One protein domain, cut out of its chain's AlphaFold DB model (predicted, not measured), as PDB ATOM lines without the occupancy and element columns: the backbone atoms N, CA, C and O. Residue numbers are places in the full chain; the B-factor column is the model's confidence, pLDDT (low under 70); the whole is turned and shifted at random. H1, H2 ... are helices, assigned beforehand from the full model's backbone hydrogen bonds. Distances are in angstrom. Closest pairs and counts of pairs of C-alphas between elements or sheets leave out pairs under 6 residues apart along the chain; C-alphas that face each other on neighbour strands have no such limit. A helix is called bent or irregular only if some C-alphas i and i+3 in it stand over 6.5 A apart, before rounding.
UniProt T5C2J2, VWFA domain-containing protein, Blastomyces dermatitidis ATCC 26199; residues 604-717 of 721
ATOM      1  N   GLN A 604     -27.108 -31.638 -13.000       73.94
ATOM      2  CA  GLN A 604     -26.038 -32.389 -13.663       73.94
ATOM      3  C   GLN A 604     -25.148 -31.474 -14.516       73.94
ATOM      4  O   GLN A 604     -23.937 -31.446 -14.307       73.94
ATOM      5  N   ASP A 605     -25.722 -30.644 -15.396       80.69
ATOM      6  CA  ASP A 605     -24.969 -29.669 -16.210       80.69
ATOM      7  C   ASP A 605     -24.102 -28.738 -15.351       80.69
ATOM      8  O   ASP A 605     -22.992 -28.362 -15.738       80.69
ATOM      9  N   LYS A 606     -24.610 -28.361 -14.171       87.12
ATOM     10  CA  LYS A 606     -23.894 -27.528 -13.198       87.12
ATOM     11  C   LYS A 606     -22.715 -28.278 -12.576       87.12
ATOM     12  O   LYS A 606     -21.620 -27.722 -12.518       87.12
ATOM     13  N   VAL A 607     -22.885 -29.551 -12.208       85.62
ATOM     14  CA  VAL A 607     -21.783 -30.422 -11.755       85.62
ATOM     15  C   VAL A 607     -20.716 -30.585 -12.848       85.62
ATOM     16  O   VAL A 607     -19.545 -30.313 -12.583       85.62
ATOM     17  N   HIS A 608     -21.090 -30.931 -14.085       81.12
ATOM     18  CA  HIS A 608     -20.135 -31.077 -15.197       81.12
ATOM     19  C   HIS A 608     -19.378 -29.769 -15.494       81.12
ATOM     20  O   HIS A 608     -18.174 -29.788 -15.772       81.12
ATOM     21  N   ALA A 609     -20.047 -28.614 -15.395       85.31
ATOM     22  CA  ALA A 609     -19.409 -27.308 -15.546       85.31
ATOM     23  C   ALA A 609     -18.418 -27.006 -14.404       85.31
ATOM     24  O   ALA A 609     -17.302 -26.565 -14.677       85.31
ATOM     25  N   LEU A 610     -18.757 -27.312 -13.145       89.38
ATOM     26  CA  LEU A 610     -17.830 -27.167 -12.012       89.38
ATOM     27  C   LEU A 610     -16.593 -28.067 -12.176       89.38
ATOM     28  O   LEU A 610     -15.473 -27.566 -12.095       89.38
ATOM     29  N   ILE A 611     -16.767 -29.353 -12.507       85.69
ATOM     30  CA  ILE A 611     -15.656 -30.281 -12.816       85.69
ATOM     31  C   ILE A 611     -14.801 -29.738 -13.980       85.69
ATOM     32  O   ILE A 611     -13.568 -29.807 -13.969       85.69
ATOM     33  N   SER A 612     -15.436 -29.122 -14.981       84.31
ATOM     34  CA  SER A 612     -14.738 -28.507 -16.113       84.31
ATOM     35  C   SER A 612     -13.876 -27.299 -15.719       84.31
ATOM     36  O   SER A 612     -12.812 -27.120 -16.312       84.31
ATOM     37  N   HIS A 613     -14.267 -26.534 -14.697       88.06
ATOM     38  CA  HIS A 613     -13.514 -25.383 -14.177       88.06
ATOM     39  C   HIS A 613     -12.455 -25.726 -13.106       88.06
ATOM     40  O   HIS A 613     -11.730 -24.827 -12.681       88.06
ATOM     41  N   GLN A 614     -12.329 -26.986 -12.666       89.19
ATOM     42  CA  GLN A 614     -11.332 -27.364 -11.653       89.19
ATOM     43  C   GLN A 614      -9.887 -27.253 -12.182       89.19
ATOM     44  O   GLN A 614      -9.587 -27.650 -13.314       89.19
ATOM     45  N   SER A 615      -8.978 -26.748 -11.341       86.12
ATOM     46  CA  SER A 615      -7.533 -26.712 -11.587       86.12
ATOM     47  C   SER A 615      -6.879 -28.098 -11.457       86.12
ATOM     48  O   SER A 615      -7.464 -29.031 -10.908       86.12
ATOM     49  N   PHE A 616      -5.624 -28.231 -11.908       82.94
ATOM     50  CA  PHE A 616      -4.841 -29.464 -11.732       82.94
ATOM     51  C   PHE A 616      -4.799 -29.942 -10.267       82.94
ATOM     52  O   PHE A 616      -4.978 -31.134 -10.010       82.94
ATOM     53  N   GLU A 617      -4.561 -29.024  -9.323       81.56
ATOM     54  CA  GLU A 617      -4.379 -29.369  -7.908       81.56
ATOM     55  C   GLU A 617      -5.699 -29.758  -7.215       81.56
ATOM     56  O   GLU A 617      -5.669 -30.290  -6.111       81.56
ATOM     57  N   GLY A 618      -6.851 -29.516  -7.850       85.94
ATOM     58  CA  GLY A 618      -8.181 -29.744  -7.273       85.94
ATOM     59  C   GLY A 618      -8.946 -28.466  -6.907       85.94
ATOM     60  O   GLY A 618     -10.109 -28.535  -6.523       85.94
ATOM     61  N   SER A 619      -8.326 -27.294  -7.029       90.94
ATOM     62  CA  SER A 619      -8.906 -26.017  -6.594       90.94
ATOM     63  C   SER A 619      -9.762 -25.314  -7.649       90.94
ATOM     64  O   SER A 619      -9.600 -25.531  -8.851       90.94
ATOM     65  N   TRP A 620     -10.623 -24.403  -7.196       92.62
ATOM     66  CA  TRP A 620     -11.312 -23.420  -8.038       92.62
ATOM     67  C   TRP A 620     -10.807 -22.002  -7.758       92.62
ATOM     68  O   TRP A 620     -10.461 -21.654  -6.627       92.62
ATOM     69  N   MET A 621     -10.771 -21.169  -8.800       88.31
ATOM     70  CA  MET A 621     -10.457 -19.745  -8.677       88.31
ATOM     71  C   MET A 621     -11.689 -18.941  -8.250       88.31
ATOM     72  O   MET A 621     -12.829 -19.330  -8.505       88.31
ATOM     73  N   TRP A 622     -11.456 -17.784  -7.626       88.81
ATOM     74  CA  TRP A 622     -12.513 -16.821  -7.309       88.81
ATOM     75  C   TRP A 622     -12.870 -16.008  -8.565       88.81
ATOM     76  O   TRP A 622     -12.422 -14.877  -8.742       88.81
ATOM     77  N   GLU A 623     -13.642 -16.623  -9.460       88.12
ATOM     78  CA  GLU A 623     -14.085 -16.054 -10.738       88.12
ATOM     79  C   GLU A 623     -15.618 -16.078 -10.846       88.12
ATOM     80  O   GLU A 623     -16.263 -17.055 -10.460       88.12
ATOM     81  N   ASP A 624     -16.216 -15.028 -11.422       86.94
ATOM     82  CA  ASP A 624     -17.679 -14.900 -11.549       86.94
ATOM     83  C   ASP A 624     -18.328 -16.053 -12.339       86.94
ATOM     84  O   ASP A 624     -19.498 -16.362 -12.125       86.94
ATOM     85  N   ASN A 625     -17.576 -16.726 -13.219       89.06
ATOM     86  CA  ASN A 625     -18.041 -17.901 -13.962       89.06
ATOM     87  C   ASN A 625     -18.347 -19.101 -13.034       89.06
ATOM     88  O   ASN A 625     -19.388 -19.732 -13.203       89.06
ATOM     89  N   VAL A 626     -17.513 -19.374 -12.023       89.69
ATOM     90  CA  VAL A 626     -17.703 -20.454 -11.042       89.69
ATOM     91  C   VAL A 626     -18.916 -20.159 -10.160       89.69
ATOM     92  O   VAL A 626     -19.779 -21.020  -9.991       89.69
ATOM     93  N   PHE A 627     -19.034 -18.928  -9.653       90.56
ATOM     94  CA  PHE A 627     -20.189 -18.520  -8.846       90.56
ATOM     95  C   PHE A 627     -21.495 -18.537  -9.653       90.56
ATOM     96  O   PHE A 627     -22.497 -19.055  -9.160       90.56
ATOM     97  N   ALA A 628     -21.481 -18.089 -10.913       89.62
ATOM     98  CA  ALA A 628     -22.660 -18.102 -11.779       89.62
ATOM     99  C   ALA A 628     -23.171 -19.517 -12.118       89.62
ATOM    100  O   ALA A 628     -24.367 -19.678 -12.356       89.62
ATOM    101  N   ILE A 629     -22.314 -20.548 -12.113       89.00
ATOM    102  CA  ILE A 629     -22.751 -21.950 -12.262       89.00
ATOM    103  C   ILE A 629     -23.575 -22.408 -11.044       89.00
ATOM    104  O   ILE A 629     -24.526 -23.173 -11.201       89.00
ATOM    105  N   MET A 630     -23.251 -21.898  -9.852       90.69
ATOM    106  CA  MET A 630     -23.956 -22.164  -8.588       90.69
ATOM    107  C   MET A 630     -25.157 -21.226  -8.348       90.69
ATOM    108  O   MET A 630     -25.691 -21.193  -7.242       90.69
ATOM    109  N   ASP A 631     -25.551 -20.434  -9.354       88.94
ATOM    110  CA  ASP A 631     -26.548 -19.351  -9.269       88.94
ATOM    111  C   ASP A 631     -26.201 -18.241  -8.240       88.94
ATOM    112  O   ASP A 631     -27.075 -17.492  -7.799       88.94
ATOM    113  N   LEU A 632     -24.921 -18.102  -7.866       86.88
ATOM    114  CA  LEU A 632     -24.424 -17.121  -6.896       86.88
ATOM    115  C   LEU A 632     -23.774 -15.893  -7.553       86.88
ATOM    116  O   LEU A 632     -23.203 -15.959  -8.640       86.88
ATOM    117  N   ASN A 633     -23.766 -14.774  -6.822       86.31
ATOM    118  CA  ASN A 633     -22.954 -13.595  -7.130       86.31
ATOM    119  C   ASN A 633     -21.712 -13.554  -6.220       86.31
ATOM    120  O   ASN A 633     -21.842 -13.509  -4.991       86.31
ATOM    121  N   ALA A 634     -20.513 -13.518  -6.807       84.25
ATOM    122  CA  ALA A 634     -19.252 -13.523  -6.064       84.25
ATOM    123  C   ALA A 634     -19.114 -12.323  -5.102       84.25
ATOM    124  O   ALA A 634     -18.662 -12.483  -3.970       84.25
ATOM    125  N   SER A 635     -19.571 -11.133  -5.505       83.19
ATOM    126  CA  SER A 635     -19.513  -9.906  -4.688       83.19
ATOM    127  C   SER A 635     -20.511  -9.888  -3.523       83.19
ATOM    128  O   SER A 635     -20.358  -9.095  -2.590       83.19
ATOM    129  N   GLU A 636     -21.543 -10.734  -3.559       82.50
ATOM    130  CA  GLU A 636     -22.458 -10.940  -2.432       82.50
ATOM    131  C   GLU A 636     -21.965 -12.049  -1.506       82.50
ATOM    132  O   GLU A 636     -21.984 -11.877  -0.285       82.50
ATOM    133  N   ALA A 637     -21.467 -13.152  -2.073       82.44
ATOM    134  CA  ALA A 637     -20.843 -14.225  -1.307       82.44
ATOM    135  C   ALA A 637     -19.653 -13.701  -0.487       82.44
ATOM    136  O   ALA A 637     -19.559 -13.968   0.708       82.44
ATOM    137  N   GLU A 638     -18.806 -12.853  -1.083       82.88
ATOM    138  CA  GLU A 638     -17.651 -12.247  -0.413       82.88
ATOM    139  C   GLU A 638     -18.008 -11.460   0.866       82.88
ATOM    140  O   GLU A 638     -17.173 -11.374   1.773       82.88
ATOM    141  N   LYS A 639     -19.231 -10.912   0.946       82.38
ATOM    142  CA  LYS A 639     -19.747 -10.123   2.081       82.38
ATOM    143  C   LYS A 639     -20.455 -10.962   3.149       82.38
ATOM    144  O   LYS A 639     -20.581 -10.495   4.276       82.38
ATOM    145  N   LYS A 640     -20.955 -12.152   2.798       81.69
ATOM    146  CA  LYS A 640     -21.707 -13.046   3.701       81.69
ATOM    147  C   LYS A 640     -20.812 -14.021   4.482       81.69
ATOM    148  O   LYS A 640     -21.279 -14.618   5.443       81.69
ATOM    149  N   LEU A 641     -19.558 -14.199   4.065       82.75
ATOM    150  CA  LEU A 641     -18.628 -15.186   4.626       82.75
ATOM    151  C   LEU A 641     -17.735 -14.603   5.732       82.75
ATOM    152  O   LEU A 641     -17.130 -13.545   5.550       82.75
ATOM    153  N   ASP A 642     -17.569 -15.340   6.834       79.31
ATOM    154  CA  ASP A 642     -16.558 -15.046   7.856       79.31
ATOM    155  C   ASP A 642     -15.192 -15.627   7.449       79.31
ATOM    156  O   ASP A 642     -14.841 -16.773   7.738       79.31
ATOM    157  N   TRP A 643     -14.398 -14.794   6.777       78.25
ATOM    158  CA  TRP A 643     -13.038 -15.121   6.340       78.25
ATOM    159  C   TRP A 643     -12.090 -15.484   7.501       78.25
ATOM    160  O   TRP A 643     -11.131 -16.221   7.278       78.25
ATOM    161  N   ALA A 644     -12.338 -14.994   8.722       72.62
ATOM    162  CA  ALA A 644     -11.487 -15.251   9.887       72.62
ATOM    163  C   ALA A 644     -11.818 -16.588  10.570       72.62
ATOM    164  O   ALA A 644     -10.912 -17.252  11.077       72.62
ATOM    165  N   ALA A 645     -13.087 -17.008  10.543       75.62
ATOM    166  CA  ALA A 645     -13.489 -18.356  10.940       75.62
ATOM    167  C   ALA A 645     -12.981 -19.418   9.948       75.62
ATOM    168  O   ALA A 645     -12.459 -20.445  10.371       75.62
ATOM    169  N   ILE A 646     -13.086 -19.155   8.639       75.12
ATOM    170  CA  ILE A 646     -12.763 -20.129   7.580       75.12
ATOM    171  C   ILE A 646     -11.257 -20.426   7.471       75.12
ATOM    172  O   ILE A 646     -10.874 -21.576   7.272       75.12
ATOM    173  N   LEU A 647     -10.394 -19.406   7.564       74.31
ATOM    174  CA  LEU A 647      -8.947 -19.556   7.327       74.31
ATOM    175  C   LEU A 647      -8.123 -19.760   8.611       74.31
ATOM    176  O   LEU A 647      -6.944 -20.105   8.536       74.31
ATOM    177  N   GLY A 648      -8.727 -19.564   9.785       66.00
ATOM    178  CA  GLY A 648      -8.021 -19.529  11.065       66.00
ATOM    179  C   GLY A 648      -7.346 -18.179  11.347       66.00
ATOM    180  O   GLY A 648      -7.081 -17.369  10.459       66.00
ATOM    181  N   LYS A 649      -7.084 -17.905  12.629       61.84
ATOM    182  CA  LYS A 649      -6.598 -16.596  13.087       61.84
ATOM    183  C   LYS A 649      -5.102 -16.390  12.817       61.84
ATOM    184  O   LYS A 649      -4.285 -16.763  13.655       61.84
ATOM    185  N   GLN A 650      -4.767 -15.643  11.766       54.75
ATOM    186  CA  GLN A 650      -3.590 -14.764  11.767       54.75
ATOM    187  C   GLN A 650      -3.916 -13.361  11.232       54.75
ATOM    188  O   GLN A 650      -4.805 -13.161  10.403       54.75
ATOM    189  N   SER A 651      -3.200 -12.370  11.762       44.47
ATOM    190  CA  SER A 651      -3.408 -10.947  11.493       44.47
ATOM    191  C   SER A 651      -2.899 -10.564  10.102       44.47
ATOM    192  O   SER A 651      -1.696 -10.584   9.865       44.47
ATOM    193  N   GLY A 652      -3.794 -10.169   9.191       44.97
ATOM    194  CA  GLY A 652      -3.363  -9.758   7.846       44.97
ATOM    195  C   GLY A 652      -4.444  -9.508   6.792       44.97
ATOM    196  O   GLY A 652      -4.096  -9.339   5.627       44.97
ATOM    197  N   VAL A 653      -5.735  -9.451   7.147       47.00
ATOM    198  CA  VAL A 653      -6.859  -9.315   6.186       47.00
ATOM    199  C   VAL A 653      -7.002  -7.877   5.628       47.00
ATOM    200  O   VAL A 653      -8.095  -7.330   5.529       47.00
ATOM    201  N   GLY A 654      -5.878  -7.241   5.279       47.31
ATOM    202  CA  GLY A 654      -5.813  -5.972   4.542       47.31
ATOM    203  C   GLY A 654      -5.714  -6.159   3.022       47.31
ATOM    204  O   GLY A 654      -6.121  -5.283   2.267       47.31
ATOM    205  N   SER A 655      -5.230  -7.319   2.569       52.31
ATOM    206  CA  SER A 655      -5.285  -7.751   1.170       52.31
ATOM    207  C   SER A 655      -5.695  -9.218   1.130       52.31
ATOM    208  O   SER A 655      -5.036 -10.059   1.737       52.31
ATOM    209  N   LYS A 656      -6.797  -9.526   0.441       63.88
ATOM    210  CA  LYS A 656      -7.262 -10.905   0.253       63.88
ATOM    211  C   LYS A 656      -6.464 -11.534  -0.878       63.88
ATOM    212  O   LYS A 656      -6.822 -11.371  -2.047       63.88
ATOM    213  N   ASP A 657      -5.371 -12.201  -0.521       73.38
ATOM    214  CA  ASP A 657      -4.464 -12.810  -1.491       73.38
ATOM    215  C   ASP A 657      -5.199 -13.815  -2.396       73.38
ATOM    216  O   ASP A 657      -6.148 -14.490  -1.982       73.38
ATOM    217  N   THR A 658      -4.732 -13.944  -3.635       79.75
ATOM    218  CA  THR A 658      -5.296 -14.851  -4.641       79.75
ATOM    219  C   THR A 658      -5.337 -16.295  -4.130       79.75
ATOM    220  O   THR A 658      -6.302 -17.004  -4.414       79.75
ATOM    221  N   LYS A 659      -4.358 -16.716  -3.311       79.31
ATOM    222  CA  LYS A 659      -4.349 -18.042  -2.666       79.31
ATOM    223  C   LYS A 659      -5.449 -18.199  -1.614       79.31
ATOM    224  O   LYS A 659      -6.134 -19.213  -1.588       79.31
ATOM    225  N   GLN A 660      -5.656 -17.192  -0.763       82.69
ATOM    226  CA  GLN A 660      -6.740 -17.212   0.227       82.69
ATOM    227  C   GLN A 660      -8.105 -17.253  -0.468       82.69
ATOM    228  O   GLN A 660      -8.991 -18.007  -0.070       82.69
ATOM    229  N   ARG A 661      -8.261 -16.488  -1.554       86.25
ATOM    230  CA  ARG A 661      -9.479 -16.481  -2.370       86.25
ATOM    231  C   ARG A 661      -9.747 -17.827  -3.052       86.25
ATOM    232  O   ARG A 661     -10.898 -18.252  -3.040       86.25
ATOM    233  N   SER A 662      -8.743 -18.536  -3.576       87.81
ATOM    234  CA  SER A 662      -8.960 -19.875  -4.152       87.81
ATOM    235  C   SER A 662      -9.241 -20.958  -3.099       87.81
ATOM    236  O   SER A 662     -10.053 -21.844  -3.364       87.81
ATOM    237  N   ILE A 663      -8.687 -20.861  -1.881       87.19
ATOM    238  CA  ILE A 663      -9.089 -21.724  -0.749       87.19
ATOM    239  C   ILE A 663     -10.585 -21.553  -0.453       87.19
ATOM    240  O   ILE A 663     -11.330 -22.534  -0.466       87.19
ATOM    241  N   VAL A 664     -11.053 -20.315  -0.251       87.50
ATOM    242  CA  VAL A 664     -12.468 -20.073   0.082       87.50
ATOM    243  C   VAL A 664     -13.393 -20.415  -1.093       87.50
ATOM    244  O   VAL A 664     -14.415 -21.055  -0.869       87.50
ATOM    245  N   ALA A 665     -13.035 -20.091  -2.343       90.06
ATOM    246  CA  ALA A 665     -13.816 -20.495  -3.521       90.06
ATOM    247  C   ALA A 665     -13.959 -22.026  -3.626       90.06
ATOM    248  O   ALA A 665     -15.047 -22.531  -3.898       90.06
ATOM    249  N   THR A 666     -12.886 -22.770  -3.339       91.88
ATOM    250  CA  THR A 666     -12.895 -24.240  -3.332       91.88
ATOM    251  C   THR A 666     -13.842 -24.796  -2.265       91.88
ATOM    252  O   THR A 666     -14.634 -25.691  -2.557       91.88
ATOM    253  N   LEU A 667     -13.840 -24.228  -1.054       89.44
ATOM    254  CA  LEU A 667     -14.769 -24.623   0.014       89.44
ATOM    255  C   LEU A 667     -16.234 -24.266  -0.297       89.44
ATOM    256  O   LEU A 667     -17.120 -25.070  -0.010       89.44
ATOM    257  N   VAL A 668     -16.500 -23.119  -0.940       90.38
ATOM    258  CA  VAL A 668     -17.848 -22.752  -1.420       90.38
ATOM    259  C   VAL A 668     -18.370 -23.793  -2.417       90.38
ATOM    260  O   VAL A 668     -19.490 -24.275  -2.258       90.38
ATOM    261  N   VAL A 669     -17.562 -24.185  -3.411       91.38
ATOM    262  CA  VAL A 669     -17.945 -25.206  -4.405       91.38
ATOM    263  C   VAL A 669     -18.209 -26.562  -3.740       91.38
ATOM    264  O   VAL A 669     -19.206 -27.215  -4.046       91.38
ATOM    265  N   LEU A 670     -17.374 -26.970  -2.782       90.88
ATOM    266  CA  LEU A 670     -17.562 -28.212  -2.026       90.88
ATOM    267  C   LEU A 670     -18.856 -28.212  -1.194       90.88
ATOM    268  O   LEU A 670     -19.572 -29.215  -1.165       90.88
ATOM    269  N   ALA A 671     -19.189 -27.088  -0.557       89.50
ATOM    270  CA  ALA A 671     -20.434 -26.935   0.190       89.50
ATOM    271  C   ALA A 671     -21.666 -26.946  -0.735       89.50
ATOM    272  O   ALA A 671     -22.648 -27.622  -0.424       89.50
ATOM    273  N   TYR A 672     -21.598 -26.289  -1.901       90.38
ATOM    274  CA  TYR A 672     -22.646 -26.357  -2.927       90.38
ATOM    275  C   TYR A 672     -22.900 -27.798  -3.375       90.38
ATOM    276  O   TYR A 672     -24.027 -28.284  -3.278       90.38
ATOM    277  N   LEU A 673     -21.849 -28.505  -3.806       89.75
ATOM    278  CA  LEU A 673     -21.943 -29.883  -4.293       89.75
ATOM    279  C   LEU A 673     -22.566 -30.806  -3.238       89.75
ATOM    280  O   LEU A 673     -23.497 -31.556  -3.534       89.75
ATOM    281  N   LYS A 674     -22.123 -30.693  -1.980       88.69
ATOM    282  CA  LYS A 674     -22.629 -31.513  -0.876       88.69
ATOM    283  C   LYS A 674     -24.080 -31.199  -0.484       88.69
ATOM    284  O   LYS A 674     -24.796 -32.118  -0.092       88.69
ATOM    285  N   LYS A 675     -24.520 -29.937  -0.577       87.50
ATOM    286  CA  LYS A 675     -25.852 -29.487  -0.122       87.50
ATOM    287  C   LYS A 675     -26.925 -29.484  -1.221       87.50
ATOM    288  O   LYS A 675     -28.098 -29.679  -0.919       87.50
ATOM    289  N   LYS A 676     -26.546 -29.234  -2.480       87.06
ATOM    290  CA  LYS A 676     -27.461 -29.058  -3.628       87.06
ATOM    291  C   LYS A 676     -27.323 -30.139  -4.707       87.06
ATOM    292  O   LYS A 676     -28.227 -30.272  -5.522       87.06
ATOM    293  N   CYS A 677     -26.233 -30.909  -4.715       85.06
ATOM    294  CA  CYS A 677     -25.952 -31.931  -5.732       85.06
ATOM    295  C   CYS A 677     -25.721 -33.326  -5.118       85.06
ATOM    296  O   CYS A 677     -24.947 -34.119  -5.654       85.06
ATOM    297  N   LEU A 678     -26.368 -33.638  -3.988       85.06
ATOM    298  CA  LEU A 678     -26.164 -34.903  -3.268       85.06
ATOM    299  C   LEU A 678     -26.564 -36.137  -4.100       85.06
ATOM    300  O   LEU A 678     -25.870 -37.149  -4.051       85.06
ATOM    301  N   ASP A 679     -27.610 -36.026  -4.925       83.62
ATOM    302  CA  ASP A 679     -28.045 -37.079  -5.864       83.62
ATOM    303  C   ASP A 679     -26.988 -37.388  -6.947       83.62
ATOM    304  O   ASP A 679     -26.976 -38.461  -7.549       83.62
ATOM    305  N   GLU A 680     -26.056 -36.455  -7.161       82.12
ATOM    306  CA  GLU A 680     -24.936 -36.546  -8.099       82.12
ATOM    307  C   GLU A 680     -23.599 -36.858  -7.407       82.12
ATOM    308  O   GLU A 680     -22.543 -36.740  -8.028       82.12
ATOM    309  N   LYS A 681     -23.605 -37.283  -6.132       83.25
ATOM    310  CA  LYS A 681     -22.375 -37.566  -5.363       83.25
ATOM    311  C   LYS A 681     -21.438 -38.545  -6.067       83.25
ATOM    312  O   LYS A 681     -20.230 -38.322  -6.079       83.25
ATOM    313  N   ASP A 682     -21.968 -39.583  -6.712       76.19
ATOM    314  CA  ASP A 682     -21.149 -40.540  -7.466       76.19
ATOM    315  C   ASP A 682     -20.375 -39.903  -8.634       76.19
ATOM    316  O   ASP A 682     -19.312 -40.410  -8.990       76.19
ATOM    317  N   THR A 683     -20.866 -38.781  -9.172       79.19
ATOM    318  CA  THR A 683     -20.257 -37.995 -10.254       79.19
ATOM    319  C   THR A 683     -19.113 -37.113  -9.750       79.19
ATOM    320  O   THR A 683     -18.073 -37.025 -10.400       79.19
ATOM    321  N   TRP A 684     -19.272 -36.456  -8.592       84.75
ATOM    322  CA  TRP A 684     -18.312 -35.449  -8.112       84.75
ATOM    323  C   TRP A 684     -17.412 -35.885  -6.949       84.75
ATOM    324  O   TRP A 684     -16.443 -35.183  -6.678       84.75
ATOM    325  N   GLU A 685     -17.658 -37.016  -6.277       86.75
ATOM    326  CA  GLU A 685     -16.931 -37.410  -5.053       86.75
ATOM    327  C   GLU A 685     -15.399 -37.388  -5.207       86.75
ATOM    328  O   GLU A 685     -14.753 -36.644  -4.480       86.75
ATOM    329  N   LEU A 686     -14.808 -38.062  -6.208       83.88
ATOM    330  CA  LEU A 686     -13.342 -38.038  -6.410       83.88
ATOM    331  C   LEU A 686     -12.789 -36.626  -6.681       83.88
ATOM    332  O   LEU A 686     -11.677 -36.290  -6.272       83.88
ATOM    333  N   VAL A 687     -13.565 -35.798  -7.384       86.19
ATOM    334  CA  VAL A 687     -13.216 -34.406  -7.701       86.19
ATOM    335  C   VAL A 687     -13.250 -33.557  -6.425       86.19
ATOM    336  O   VAL A 687     -12.373 -32.717  -6.218       86.19
ATOM    337  N   GLY A 688     -14.226 -33.818  -5.551       87.12
ATOM    338  CA  GLY A 688     -14.395 -33.176  -4.253       87.12
ATOM    339  C   GLY A 688     -13.367 -33.618  -3.209       87.12
ATOM    340  O   GLY A 688     -12.825 -32.771  -2.508       87.12
ATOM    341  N   ASP A 689     -13.025 -34.905  -3.142       86.44
ATOM    342  CA  ASP A 689     -12.010 -35.438  -2.225       86.44
ATOM    343  C   ASP A 689     -10.626 -34.844  -2.531       86.44
ATOM    344  O   ASP A 689      -9.922 -34.384  -1.630       86.44
ATOM    345  N   LYS A 690     -10.272 -34.764  -3.821       86.94
ATOM    346  CA  LYS A 690      -9.060 -34.093  -4.320       86.94
ATOM    347  C   LYS A 690      -9.026 -32.612  -3.917       86.94
ATOM    348  O   LYS A 690      -8.026 -32.139  -3.382       86.94
ATOM    349  N   ALA A 691     -10.136 -31.900  -4.116       89.88
ATOM    350  CA  ALA A 691     -10.282 -30.495  -3.741       89.88
ATOM    351  C   ALA A 691     -10.216 -30.256  -2.220       89.88
ATOM    352  O   ALA A 691      -9.601 -29.291  -1.768       89.88
ATOM    353  N   MET A 692     -10.829 -31.140  -1.428       89.25
ATOM    354  CA  MET A 692     -10.825 -31.092   0.034       89.25
ATOM    355  C   MET A 692      -9.425 -31.367   0.590       89.25
ATOM    356  O   MET A 692      -8.969 -30.640   1.468       89.25
ATOM    357  N   GLY A 693      -8.713 -32.360   0.044       86.62
ATOM    358  CA  GLY A 693      -7.320 -32.643   0.396       86.62
ATOM    359  C   GLY A 693      -6.415 -31.429   0.174       86.62
ATOM    360  O   GLY A 693      -5.722 -31.005   1.099       86.62
ATOM    361  N   TRP A 694      -6.507 -30.810  -1.007       90.06
ATOM    362  CA  TRP A 694      -5.793 -29.570  -1.333       90.06
ATOM    363  C   TRP A 694      -6.157 -28.409  -0.397       90.06
ATOM    364  O   TRP A 694      -5.271 -27.719   0.106       90.06
ATOM    365  N   ALA A 695      -7.447 -28.194  -0.118       86.50
ATOM    366  CA  ALA A 695      -7.885 -27.114   0.764       86.50
ATOM    367  C   ALA A 695      -7.360 -27.311   2.198       86.50
ATOM    368  O   ALA A 695      -6.843 -26.373   2.801       86.50
ATOM    369  N   VAL A 696      -7.420 -28.537   2.726       86.50
ATOM    370  CA  VAL A 696      -6.899 -28.899   4.055       86.50
ATOM    371  C   VAL A 696      -5.375 -28.759   4.133       86.50
ATOM    372  O   VAL A 696      -4.863 -28.314   5.161       86.50
ATOM    373  N   GLU A 697      -4.638 -29.108   3.076       85.62
ATOM    374  CA  GLU A 697      -3.188 -28.890   2.988       85.62
ATOM    375  C   GLU A 697      -2.851 -27.391   2.992       85.62
ATOM    376  O   GLU A 697      -2.092 -26.924   3.842       85.62
ATOM    377  N   ARG A 698      -3.497 -26.602   2.126       86.06
ATOM    378  CA  ARG A 698      -3.231 -25.161   1.995       86.06
ATOM    379  C   ARG A 698      -3.689 -24.344   3.206       86.06
ATOM    380  O   ARG A 698      -3.067 -23.328   3.507       86.06
ATOM    381  N   ILE A 699      -4.703 -24.793   3.954       83.19
ATOM    382  CA  ILE A 699      -5.065 -24.206   5.259       83.19
ATOM    383  C   ILE A 699      -3.961 -24.466   6.300       83.19
ATOM    384  O   ILE A 699      -3.630 -23.563   7.066       83.19
ATOM    385  N   LYS A 700      -3.334 -25.652   6.305       82.75
ATOM    386  CA  LYS A 700      -2.195 -25.945   7.196       82.75
ATOM    387  C   LYS A 700      -0.957 -25.120   6.832       82.75
ATOM    388  O   LYS A 700      -0.303 -24.609   7.736       82.75
ATOM    389  N   GLU A 701      -0.669 -24.931   5.540       81.81
ATOM    390  CA  GLU A 701       0.437 -24.074   5.070       81.81
ATOM    391  C   GLU A 701       0.338 -22.628   5.589       81.81
ATOM    392  O   GLU A 701       1.355 -22.035   5.945       81.81
ATOM    393  N   ILE A 702      -0.874 -22.062   5.676       77.69
ATOM    394  CA  ILE A 702      -1.103 -20.701   6.206       77.69
ATOM    395  C   ILE A 702      -1.254 -20.647   7.739       77.69
ATOM    396  O   ILE A 702      -1.596 -19.598   8.284       77.69
ATOM    397  N   GLY A 703      -1.012 -21.755   8.449       68.12
ATOM    398  CA  GLY A 703      -1.132 -21.842   9.911       68.12
ATOM    399  C   GLY A 703      -2.572 -21.925  10.439       68.12
ATOM    400  O   GLY A 703      -2.798 -21.726  11.633       68.12
ATOM    401  N   GLY A 704      -3.548 -22.207   9.573       68.75
ATOM    402  CA  GLY A 704      -4.952 -22.390   9.935       68.75
ATOM    403  C   GLY A 704      -5.236 -23.765  10.551       68.75
ATOM    404  O   GLY A 704      -4.620 -24.776  10.204       68.75
ATOM    405  N   ASN A 705      -6.207 -23.828  11.467       63.53
ATOM    406  CA  ASN A 705      -6.559 -25.066  12.166       63.53
ATOM    407  C   ASN A 705      -7.527 -25.946  11.352       63.53
ATOM    408  O   ASN A 705      -8.716 -26.021  11.652       63.53
ATOM    409  N   ALA A 706      -7.006 -26.685  10.372       59.19
ATOM    410  CA  ALA A 706      -7.751 -27.737   9.667       59.19
ATOM    411  C   ALA A 706      -7.900 -29.049  10.483       59.19
ATOM    412  O   ALA A 706      -7.912 -30.138   9.910       59.19
ATOM    413  N   GLY A 707      -7.924 -28.963  11.821       52.62
ATOM    414  CA  GLY A 707      -8.143 -30.092  12.736       52.62
ATOM    415  C   GLY A 707      -9.617 -30.363  13.059       52.62
ATOM    416  O   GLY A 707      -9.945 -31.448  13.533       52.62
ATOM    417  N   GLN A 708     -10.507 -29.403  12.783       55.62
ATOM    418  CA  GLN A 708     -11.951 -29.641  12.712       55.62
ATOM    419  C   GLN A 708     -12.271 -30.481  11.468       55.62
ATOM    420  O   GLN A 708     -11.593 -30.370  10.444       55.62
ATOM    421  N   GLY A 709     -13.280 -31.350  11.559       62.69
ATOM    422  CA  GLY A 709     -13.588 -32.301  10.486       62.69
ATOM    423  C   GLY A 709     -13.961 -31.601   9.174       62.69
ATOM    424  O   GLY A 709     -14.516 -30.502   9.185       62.69
ATOM    425  N   SER A 710     -13.728 -32.254   8.031       72.69
ATOM    426  CA  SER A 710     -14.121 -31.745   6.700       72.69
ATOM    427  C   SER A 710     -15.592 -31.302   6.648       72.69
ATOM    428  O   SER A 710     -15.930 -30.277   6.059       72.69
ATOM    429  N   ASP A 711     -16.462 -32.040   7.332       75.31
ATOM    430  CA  ASP A 711     -17.889 -31.755   7.487       75.31
ATOM    431  C   ASP A 711     -18.201 -30.504   8.320       75.31
ATOM    432  O   ASP A 711     -19.230 -29.866   8.108       75.31
ATOM    433  N   GLU A 712     -17.328 -30.143   9.256       76.19
ATOM    434  CA  GLU A 712     -17.463 -28.976  10.127       76.19
ATOM    435  C   GLU A 712     -16.995 -27.702   9.411       76.19
ATOM    436  O   GLU A 712     -17.682 -26.682   9.464       76.19
ATOM    437  N   LEU A 713     -15.908 -27.792   8.633       77.06
ATOM    438  CA  LEU A 713     -15.443 -26.716   7.749       77.06
ATOM    439  C   LEU A 713     -16.504 -26.328   6.703       77.06
ATOM    440  O   LEU A 713     -16.700 -25.143   6.437       77.06
ATOM    441  N   LEU A 714     -17.227 -27.302   6.134       81.62
ATOM    442  CA  LEU A 714     -18.275 -27.025   5.141       81.62
ATOM    443  C   LEU A 714     -19.549 -26.401   5.741       81.62
ATOM    444  O   LEU A 714     -20.221 -25.637   5.047       81.62
ATOM    445  N   ARG A 715     -19.860 -26.638   7.025       80.06
ATOM    446  CA  ARG A 715     -21.014 -26.009   7.707       80.06
ATOM    447  C   ARG A 715     -20.903 -24.488   7.813       80.06
ATOM    448  O   ARG A 715     -21.924 -23.808   7.865       80.06
ATOM    449  N   LEU A 716     -19.690 -23.930   7.772       77.75
ATOM    450  CA  LEU A 716     -19.467 -22.475   7.736       77.75
ATOM    451  C   LEU A 716     -20.110 -21.798   6.508       77.75
ATOM    452  O   LEU A 716     -20.318 -20.586   6.507       77.75
ATOM    453  N   PHE A 717     -20.455 -22.577   5.479       81.81
ATOM    454  CA  PHE A 717     -21.050 -22.113   4.228       81.81
ATOM    455  C   PHE A 717     -22.558 -22.404   4.131       81.81
ATOM    456  O   PHE A 717     -23.186 -22.020   3.145       81.81
TER     457      PHE A 717
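AT A GLANCE: This is residues 604 to 717 of the 721 residues of the protein "VWFA domain-containing protein" of Blastomyces dermatitidis ATCC 26199 (UniProt T5C2J2). A long helix, H5, runs through the middle of a compact all-helical body and pairs side by side with the longer H6 in a helical hairpin, while five short helices are set round H5. H1 is beside one side of this hairpin, H7 crosses H5 on the side away from H1, and H2, H3 and H4 continue round H5 on the remaining sides. The printed part has 114 residues with seven named helices, H1 to H7 in that order, and no named strand; its class is all helix. The radius of gyration of the C-alphas is 13.3 A, compact, and the spans are 40 by 28 by 25 A.

IN THESE COORDINATES: H1, residues 604 to 613, begins with C-alpha 604 at (-26.038, -32.389, -13.663) and is 14.4 A long. H2 is residues 624 to 629, H3 residues 634 to 640, and H4 residues 643 to 647. H5, residues 658 to 676, is 26.3 A long, from C-alpha 658 at (-5.296, -14.851, -4.641). H6, residues 678 to 701, is 29.9 A long and irregular: C-alphas 683 and 686 are 7.9 A apart, and it has a kink of 79 degrees near residue 685. H7, residues 710 to 715, ends with C-alpha 715 at (-21.014, -26.009, 7.707).

HOW THE PARTS SIT: The hairpin of H5 and H6 touches along 14 pairs of C-alphas within 8 A, the closest being Ile 663 and Ala 695 at 5.7 A, with a shallow tilt of 27 degrees, opposite ways. H1 touches H6 at residues 680 to 687 alone, the closest C-alphas being those of Ile 611 and Val 687, 7.0 A apart. H1 and H2 form another helical hairpin, with C-alphas 606 and 629 closest at 5.8 A. H7 touches H5 at residues 667 to 671 alone, about perpendicular at 83 degrees, with the C-alphas of Ala 671 and Leu 714 closest at 5.4 A. Helix packing is mostly aligned, 3 of 4 touching pairs being at a shallow tilt. H2 and H5 are near each other, as are H3 and H5. H4 is close to but not clearly touching H5, the C-alphas of Ile 646 and Val 664 being closest at 7.5 A. H1 and H7 are apart. Every O i to N i+4 pair is within hydrogen-bond range in H1, H2, H4, H5 and H7; the counts are 2 of 3 in H3 and 16 of 20 in H6.

THE WHOLE: The C-alphas of Gln 604 and Ser 651, the two farthest apart, are 40.1 A apart. The printed part has no cut and no long link. The mean pLDDT of the printed part is 80.7; it is under 70 at residues 648 to 656 and 703 to 709.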